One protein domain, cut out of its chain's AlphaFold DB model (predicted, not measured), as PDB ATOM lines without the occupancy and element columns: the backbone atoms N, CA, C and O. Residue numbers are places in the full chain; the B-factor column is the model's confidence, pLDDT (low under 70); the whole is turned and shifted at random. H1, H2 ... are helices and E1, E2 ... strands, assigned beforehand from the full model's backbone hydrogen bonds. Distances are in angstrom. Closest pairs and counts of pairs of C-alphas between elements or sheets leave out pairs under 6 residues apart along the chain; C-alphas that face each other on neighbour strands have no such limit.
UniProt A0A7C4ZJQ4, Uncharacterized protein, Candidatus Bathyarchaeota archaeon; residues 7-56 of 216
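This is residues 7 to 56 of the 216 residues of an uncharacterized protein of Candidatus Bathyarchaeota archaeon (UniProt A0A7C4ZJQ4). A small antiparallel sheet of three strands has one helix, H1, packed along one face, while no named helix covers the other face. The hairpin of E2 and E3 makes most of the sheet, and the short strand E1 adds an edge beside E3; H1 runs along E2. The printed part has 50 residues, with one named helix and three named strands in the order E1, H1, E2, E3, and the sheet runs E1, E3, E2. The class is mixed, helices and strands. The whole is compact, with a radius of gyration of the C-alphas of 10.3 A, and the C-alphas span 28 by 19 by 17 A.

The printed part begins with strand E1, residues 7 to 9, 6.8 A from first to last C-alpha; C-alpha 7 is at (69.116, 187.325, 120.209). After a short link of 8 residues comes helix H1, residues 18 to 30, 18.3 A long, with C-alpha 18 at (62.191, 198.904, 128.929). A tight link of 4 residues leads to strand E2, residues 35 to 40, 16.5 A long. A tight link of 3 residues leads to strand E3, residues 44 to 49, 16.2 A long, which ends with C-alpha 49 at (68.433, 183.674, 125.825).

E3 is the inner strand of the sheet, and E1 and E2 are its edge strands. E1 and E3 are antiparallel, with 141 degrees between their directions; N 8 and O 47 are 2.9 A apart, within hydrogen-bond range. E2 and E3 form a hairpin, antiparallel at 158 degrees; N 38 and O 46 are within hydrogen-bond range at 2.8 A, and so are N 48 and O 36 at 2.8 A. H1 is on the sheet, at a height over the sheet of 8.9 A. It lies over E2 and runs along the strands, at 3 degrees to E2 on the local plane. The closest C-alphas of H1 and E2 are those of Val 25 and Ile 35, 6.4 A apart. With H1 on one face of the sheet, the arrangement is two layers, a helix layer and a sheet layer. E1, H1 and E2 form a split strand-helix-strand unit, two strands running the same way with E3 between them in the sheet, and its crossover is right-handed. In H1 every O i to N i+4 pair is within hydrogen-bond range.

The two C-alphas farthest apart are those of Asp 42 and Thr 54, at 30.0 A. The printed part has no cut, and no link between its named elements is long. The mean pLDDT of the printed part is 77.0; residues 42 to 43 and 51 to 56 are under 70, where the model's confidence is low.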
ATOM      1  N   ARG A   7      69.449 185.931 119.890       82.69
ATOM      2  CA  ARG A   7      69.116 187.325 120.209       82.69
ATOM      3  C   ARG A   7      67.896 187.725 119.399       82.69
ATOM      4  O   ARG A   7      67.877 187.475 118.202       82.69
ATOM      5  N   ILE A   8      66.925 188.334 120.061       82.69
ATOM      6  CA  ILE A   8      65.652 188.754 119.476       82.69
ATOM      7  C   ILE A   8      65.465 190.226 119.828       82.69
ATOM      8  O   ILE A   8      65.739 190.612 120.970       82.69
ATOM      9  N   HIS A   9      65.041 191.060 118.883       81.75
ATOM     10  CA  HIS A   9      64.712 192.447 119.200       81.75
ATOM     11  C   HIS A   9      63.485 192.507 120.120       81.75
ATOM     12  O   HIS A   9      62.508 191.788 119.929       81.75
ATOM     13  N   ALA A  10      63.504 193.393 121.118       81.56
ATOM     14  CA  ALA A  10      62.364 193.576 122.022       81.56
ATOM     15  C   ALA A  10      61.089 194.013 121.265       81.56
ATOM     16  O   ALA A  10      59.978 193.649 121.648       81.56
ATOM     17  N   GLU A  11      61.257 194.723 120.148       80.06
ATOM     18  CA  GLU A  11      60.169 195.165 119.270       80.06
ATOM     19  C   GLU A  11      59.479 194.006 118.539       80.06
ATOM     20  O   GLU A  11      58.259 194.027 118.396       80.06
ATOM     21  N   GLU A  12      60.212 192.948 118.172       78.50
ATOM     22  CA  GLU A  12      59.633 191.729 117.575       78.50
ATOM     23  C   GLU A  12      58.695 190.999 118.551       78.50
ATOM     24  O   GLU A  12      57.752 190.325 118.143       78.50
ATOM     25  N   LEU A  13      58.925 191.182 119.852       76.06
ATOM     26  CA  LEU A  13      58.094 190.666 120.941       76.06
ATOM     27  C   LEU A  13      56.974 191.642 121.347       76.06
ATOM     28  O   LEU A  13      56.229 191.392 122.299       76.06
ATOM     29  N   GLY A  14      56.849 192.775 120.646       78.69
ATOM     30  CA  GLY A  14      55.861 193.810 120.929       78.69
ATOM     31  C   GLY A  14      56.054 194.494 122.277       78.69
ATOM     32  O   GLY A  14      55.061 194.889 122.893       78.69
ATOM     33  N   LEU A  15      57.298 194.577 122.755       83.25
ATOM     34  CA  LEU A  15      57.677 195.274 123.981       83.25
ATOM     35  C   LEU A  15      58.105 196.691 123.602       83.25
ATOM     36  O   LEU A  15      59.119 196.886 122.929       83.25
ATOM     37  N   LYS A  16      57.302 197.684 123.993       79.88
ATOM     38  CA  LYS A  16      57.495 199.083 123.585       79.88
ATOM     39  C   LYS A  16      58.348 199.860 124.575       79.88
ATOM     40  O   LYS A  16      58.967 200.847 124.180       79.88
ATOM     41  N   THR A  17      58.413 199.415 125.827       83.44
ATOM     42  CA  THR A  17      59.159 200.067 126.909       83.44
ATOM     43  C   THR A  17      60.153 199.114 127.571       83.44
ATOM     44  O   THR A  17      60.008 197.890 127.534       83.44
ATOM     45  N   ASP A  18      61.178 199.682 128.207       83.06
ATOM     46  CA  ASP A  18      62.191 198.904 128.929       83.06
ATOM     47  C   ASP A  18      61.601 198.204 130.157       83.06
ATOM     48  O   ASP A  18      62.023 197.105 130.513       83.06
ATOM     49  N   GLU A  19      60.592 198.811 130.782       84.31
ATOM     50  CA  GLU A  19      59.868 198.251 131.923       84.31
ATOM     51  C   GLU A  19      59.066 197.008 131.529       84.31
ATOM     52  O   GLU A  19      59.138 195.983 132.217       84.31
ATOM     53  N   GLU A  20      58.364 197.057 130.390       81.81
ATOM     54  CA  GLU A  20      57.677 195.900 129.808       81.81
ATOM     55  C   GLU A  20      58.664 194.774 129.507       81.81
ATOM     56  O   GLU A  20      58.430 193.622 129.886       81.81
ATOM     57  N   ALA A  21      59.797 195.103 128.879       83.62
ATOM     58  CA  ALA A  21      60.819 194.121 128.554       83.62
ATOM     59  C   ALA A  21      61.445 193.498 129.808       83.62
ATOM     60  O   ALA A  21      61.615 192.278 129.875       83.62
ATOM     61  N   LEU A  22      61.718 194.293 130.848       84.69
ATOM     62  CA  LEU A  22      62.220 193.780 132.120       84.69
ATOM     63  C   LEU A  22      61.208 192.868 132.818       84.69
ATOM     64  O   LEU A  22      61.600 191.831 133.355       84.69
ATOM     65  N   ASN A  23      59.926 193.237 132.836       85.31
ATOM     66  CA  ASN A  23      58.876 192.412 133.435       85.31
ATOM     67  C   ASN A  23      58.693 191.096 132.677       85.31
ATOM     68  O   ASN A  23      58.581 190.040 133.301       85.31
ATOM     69  N   PHE A  24      58.750 191.140 131.347       83.94
ATOM     70  CA  PHE A  24      58.738 189.950 130.507       83.94
ATOM     71  C   PHE A  24      59.917 189.019 130.831       83.94
ATOM     72  O   PHE A  24      59.720 187.833 131.106       83.94
ATOM     73  N   VAL A  25      61.134 189.569 130.918       85.19
ATOM     74  CA  VAL A  25      62.334 188.805 131.292       85.19
ATOM     75  C   VAL A  25      62.233 188.214 132.700       85.19
ATOM     76  O   VAL A  25      62.602 187.057 132.905       85.19
ATOM     77  N   LYS A  26      61.698 188.959 133.675       83.75
ATOM     78  CA  LYS A  26      61.468 188.457 135.039       83.75
ATOM     79  C   LYS A  26      60.492 187.281 135.060       83.75
ATOM     80  O   LYS A  26      60.793 186.273 135.693       83.75
ATOM     81  N   LYS A  27      59.366 187.389 134.345       83.50
ATOM     82  CA  LYS A  27      58.327 186.349 134.284       83.50
ATOM     83  C   LYS A  27      58.855 185.048 133.677       83.50
ATOM     84  O   LYS A  27      58.616 183.959 134.194       83.50
ATOM     85  N   LEU A  28      59.641 185.158 132.615       80.56
ATOM     86  CA  LEU A  28      60.275 184.002 131.989       80.56
ATOM     87  C   LEU A  28      61.386 183.406 132.862       80.56
ATOM     88  O   LEU A  28      61.512 182.181 132.941       80.56
ATOM     89  N   ARG A  29      62.141 184.228 133.597       78.06
ATOM     90  CA  ARG A  29      63.135 183.727 134.557       78.06
ATOM     91  C   ARG A  29      62.489 182.974 135.720       78.06
ATOM     92  O   ARG A  29      63.029 181.954 136.133       78.06
ATOM     93  N   SER A  30      61.331 183.420 136.215       74.50
ATOM     94  CA  SER A  30      60.577 182.660 137.226       74.50
ATOM     95  C   SER A  30      60.070 181.311 136.714       74.50
ATOM     96  O   SER A  30      59.896 180.397 137.509       74.50
ATOM     97  N   ALA A  31      59.904 181.154 135.398       73.31
ATOM     98  CA  ALA A  31      59.584 179.875 134.765       73.31
ATOM     99  C   ALA A  31      60.823 178.982 134.527       73.31
ATOM    100  O   ALA A  31      60.720 177.951 133.870       73.31
ATOM    101  N   GLY A  32      62.003 179.370 135.029       71.19
ATOM    102  CA  GLY A  32      63.243 178.595 134.909       71.19
ATOM    103  C   GLY A  32      64.023 178.824 133.613       71.19
ATOM    104  O   GLY A  32      65.027 178.155 133.375       71.19
ATOM    105  N   THR A  33      63.613 179.779 132.771       74.00
ATOM    106  CA  THR A  33      64.332 180.066 131.521       74.00
ATOM    107  C   THR A  33      65.516 181.007 131.747       74.00
ATOM    108  O   THR A  33      65.475 181.953 132.539       74.00
ATOM    109  N   THR A  34      66.608 180.755 131.023       78.69
ATOM    110  CA  THR A  34      67.843 181.542 131.142       78.69
ATOM    111  C   THR A  34      67.867 182.636 130.078       78.69
ATOM    112  O   THR A  34      68.518 182.497 129.039       78.69
ATOM    113  N   ILE A  35      67.124 183.717 130.332       84.69
ATOM    114  CA  ILE A  35      67.025 184.865 129.425       84.69
ATOM    115  C   ILE A  35      67.440 186.196 130.079       84.69
ATOM    116  O   ILE A  35      67.342 186.398 131.298       84.69
ATOM    117  N   TYR A  36      67.926 187.115 129.246       83.25
ATOM    118  CA  TYR A  36      68.520 188.394 129.623       83.25
ATOM    119  C   TYR A  36      68.003 189.510 128.722       83.25
ATOM    120  O   TYR A  36      67.828 189.312 127.525       83.25
ATOM    121  N   PHE A  37      67.829 190.695 129.295       86.62
ATOM    122  CA  PHE A  37      67.579 191.921 128.547       86.62
ATOM    123  C   PHE A  37      68.902 192.675 128.373       86.62
ATOM    124  O   PHE A  37      69.638 192.860 129.344       86.62
ATOM    125  N   LEU A  38      69.221 193.062 127.143       85.19
ATOM    126  CA  LEU A  38      70.392 193.845 126.770       85.19
ATOM    127  C   LEU A  38      69.944 195.111 126.054       85.19
ATOM    128  O   LEU A  38      69.194 195.043 125.085       85.19
ATOM    129  N   THR A  39      70.475 196.246 126.492       83.19
ATOM    130  CA  THR A  39      70.314 197.529 125.814       83.19
ATOM    131  C   THR A  39      71.678 198.006 125.322       83.19
ATOM    132  O   THR A  39      72.665 197.953 126.061       83.19
ATOM    133  N   ASP A  40      71.764 198.412 124.056       76.50
ATOM    134  CA  ASP A  40      72.934 199.090 123.486       76.50
ATOM    135  C   ASP A  40      72.544 200.552 123.208       76.50
ATOM    136  O   ASP A  40      72.215 200.949 122.093       76.50
ATOM    137  N   GLY A  41      72.478 201.348 124.282       71.75
ATOM    138  CA  GLY A  41      71.964 202.723 124.250       71.75
ATOM    139  C   GLY A  41      70.431 202.813 124.251       71.75
ATOM    140  O   GLY A  41      69.751 201.851 124.593       71.75
ATOM    141  N   ASP A  42      69.896 203.978 123.872       63.41
ATOM    142  CA  ASP A  42      68.456 204.292 123.962       63.41
ATOM    143  C   ASP A  42      67.597 203.655 122.854       63.41
ATOM    144  O   ASP A  42      66.373 203.748 122.889       63.41
ATOM    145  N   LYS A  43      68.221 203.053 121.835       65.50
ATOM    146  CA  LYS A  43      67.521 202.600 120.618       65.50
ATOM    147  C   LYS A  43      67.510 201.088 120.442       65.50
ATOM    148  O   LYS A  43      66.516 200.542 119.981       65.50
ATOM    149  N   ASP A  44      68.572 200.403 120.854       77.38
ATOM    150  CA  ASP A  44      68.737 198.986 120.554       77.38
ATOM    151  C   ASP A  44      68.449 198.124 121.780       77.38
ATOM    152  O   ASP A  44      69.251 198.032 122.711       77.38
ATOM    153  N   ARG A  45      67.291 197.460 121.761       83.00
ATOM    154  CA  ARG A  45      66.786 196.626 122.856       83.00
ATOM    155  C   ARG A  45      66.670 195.180 122.407       83.00
ATOM    156  O   ARG A  45      65.955 194.868 121.456       83.00
ATOM    157  N   TRP A  46      67.347 194.296 123.124       84.75
ATOM    158  CA  TRP A  46      67.505 192.895 122.765       84.75
ATOM    159  C   TRP A  46      67.158 191.987 123.933       84.75
ATOM    160  O   TRP A  46      67.567 192.222 125.069       84.75
ATOM    161  N   ILE A  47      66.476 190.888 123.643       85.19
ATOM    162  CA  ILE A  47      66.302 189.777 124.569       85.19
ATOM    163  C   ILE A  47      67.195 188.639 124.089       85.19
ATOM    164  O   ILE A  47      67.123 188.190 122.947       85.19
ATOM    165  N   VAL A  48      68.091 188.204 124.967       84.62
ATOM    166  CA  VAL A  48      69.108 187.196 124.678       84.62
ATOM    167  C   VAL A  48      68.915 186.025 125.608       84.62
ATOM    168  O   VAL A  48      68.867 186.189 126.823       84.62
ATOM    169  N   GLY A  49      68.832 184.829 125.049       80.75
ATOM    170  CA  GLY A  49      68.433 183.674 125.825       80.75
ATOM    171  C   GLY A  49      68.643 182.363 125.104       80.75
ATOM    172  O   GLY A  49      68.957 182.319 123.913       80.75
ATOM    173  N   LYS A  50      68.467 181.284 125.862       72.88
ATOM    174  CA  LYS A  50      68.269 179.959 125.290       72.88
ATOM    175  C   LYS A  50      66.785 179.848 124.961       72.88
ATOM    176  O   LYS A  50      65.961 179.717 125.861       72.88
ATOM    177  N   PHE A  51      66.466 180.034 123.688       66.50
ATOM    178  CA  PHE A  51      65.124 179.826 123.174       66.50
ATOM    179  C   PHE A  51      65.123 178.440 122.548       66.50
ATOM    180  O   PHE A  51      65.772 178.245 121.517       66.50
ATOM    181  N   ASP A  52      64.454 177.486 123.191       57.09
ATOM    182  CA  ASP A  52      64.084 176.249 122.508       57.09
ATOM    183  C   ASP A  52      63.242 176.635 121.282       57.09
ATOM    184  O   ASP A  52      62.534 177.644 121.308       57.09
ATOM    185  N   ASP A  53      63.330 175.892 120.179       53.28
ATOM    186  CA  ASP A  53      62.612 176.226 118.931       53.28
ATOM    187  C   ASP A  53      61.075 176.269 119.102       53.28
ATOM    188  O   ASP A  53      60.346 176.693 118.211       53.28
ATOM    189  N   THR A  54      60.592 175.878 120.280       48.19
ATOM    190  CA  THR A  54      59.219 175.948 120.776       48.19
ATOM    191  C   THR A  54      58.916 177.152 121.667       48.19
ATOM    192  O   THR A  54      57.825 177.194 122.236       48.19
ATOM    193  N   VAL A  55      59.807 178.143 121.824       49.19
ATOM    194  CA  VAL A  55      59.399 179.385 122.498       49.19
ATOM    195  C   VAL A  55      58.281 179.997 121.664       49.19
ATOM    196  O   VAL A  55      58.518 180.321 120.497       49.19
ATOM    197  N   PRO A  56      57.072 180.182 122.232       49.34
ATOM    198  CA  PRO A  56      56.030 180.910 121.553       49.34
ATOM    199  C   PRO A  56      56.482 182.367 121.558       49.34
ATOM    200  O   PRO A  56      56.158 183.152 122.448       49.34
TER     201      PRO A  56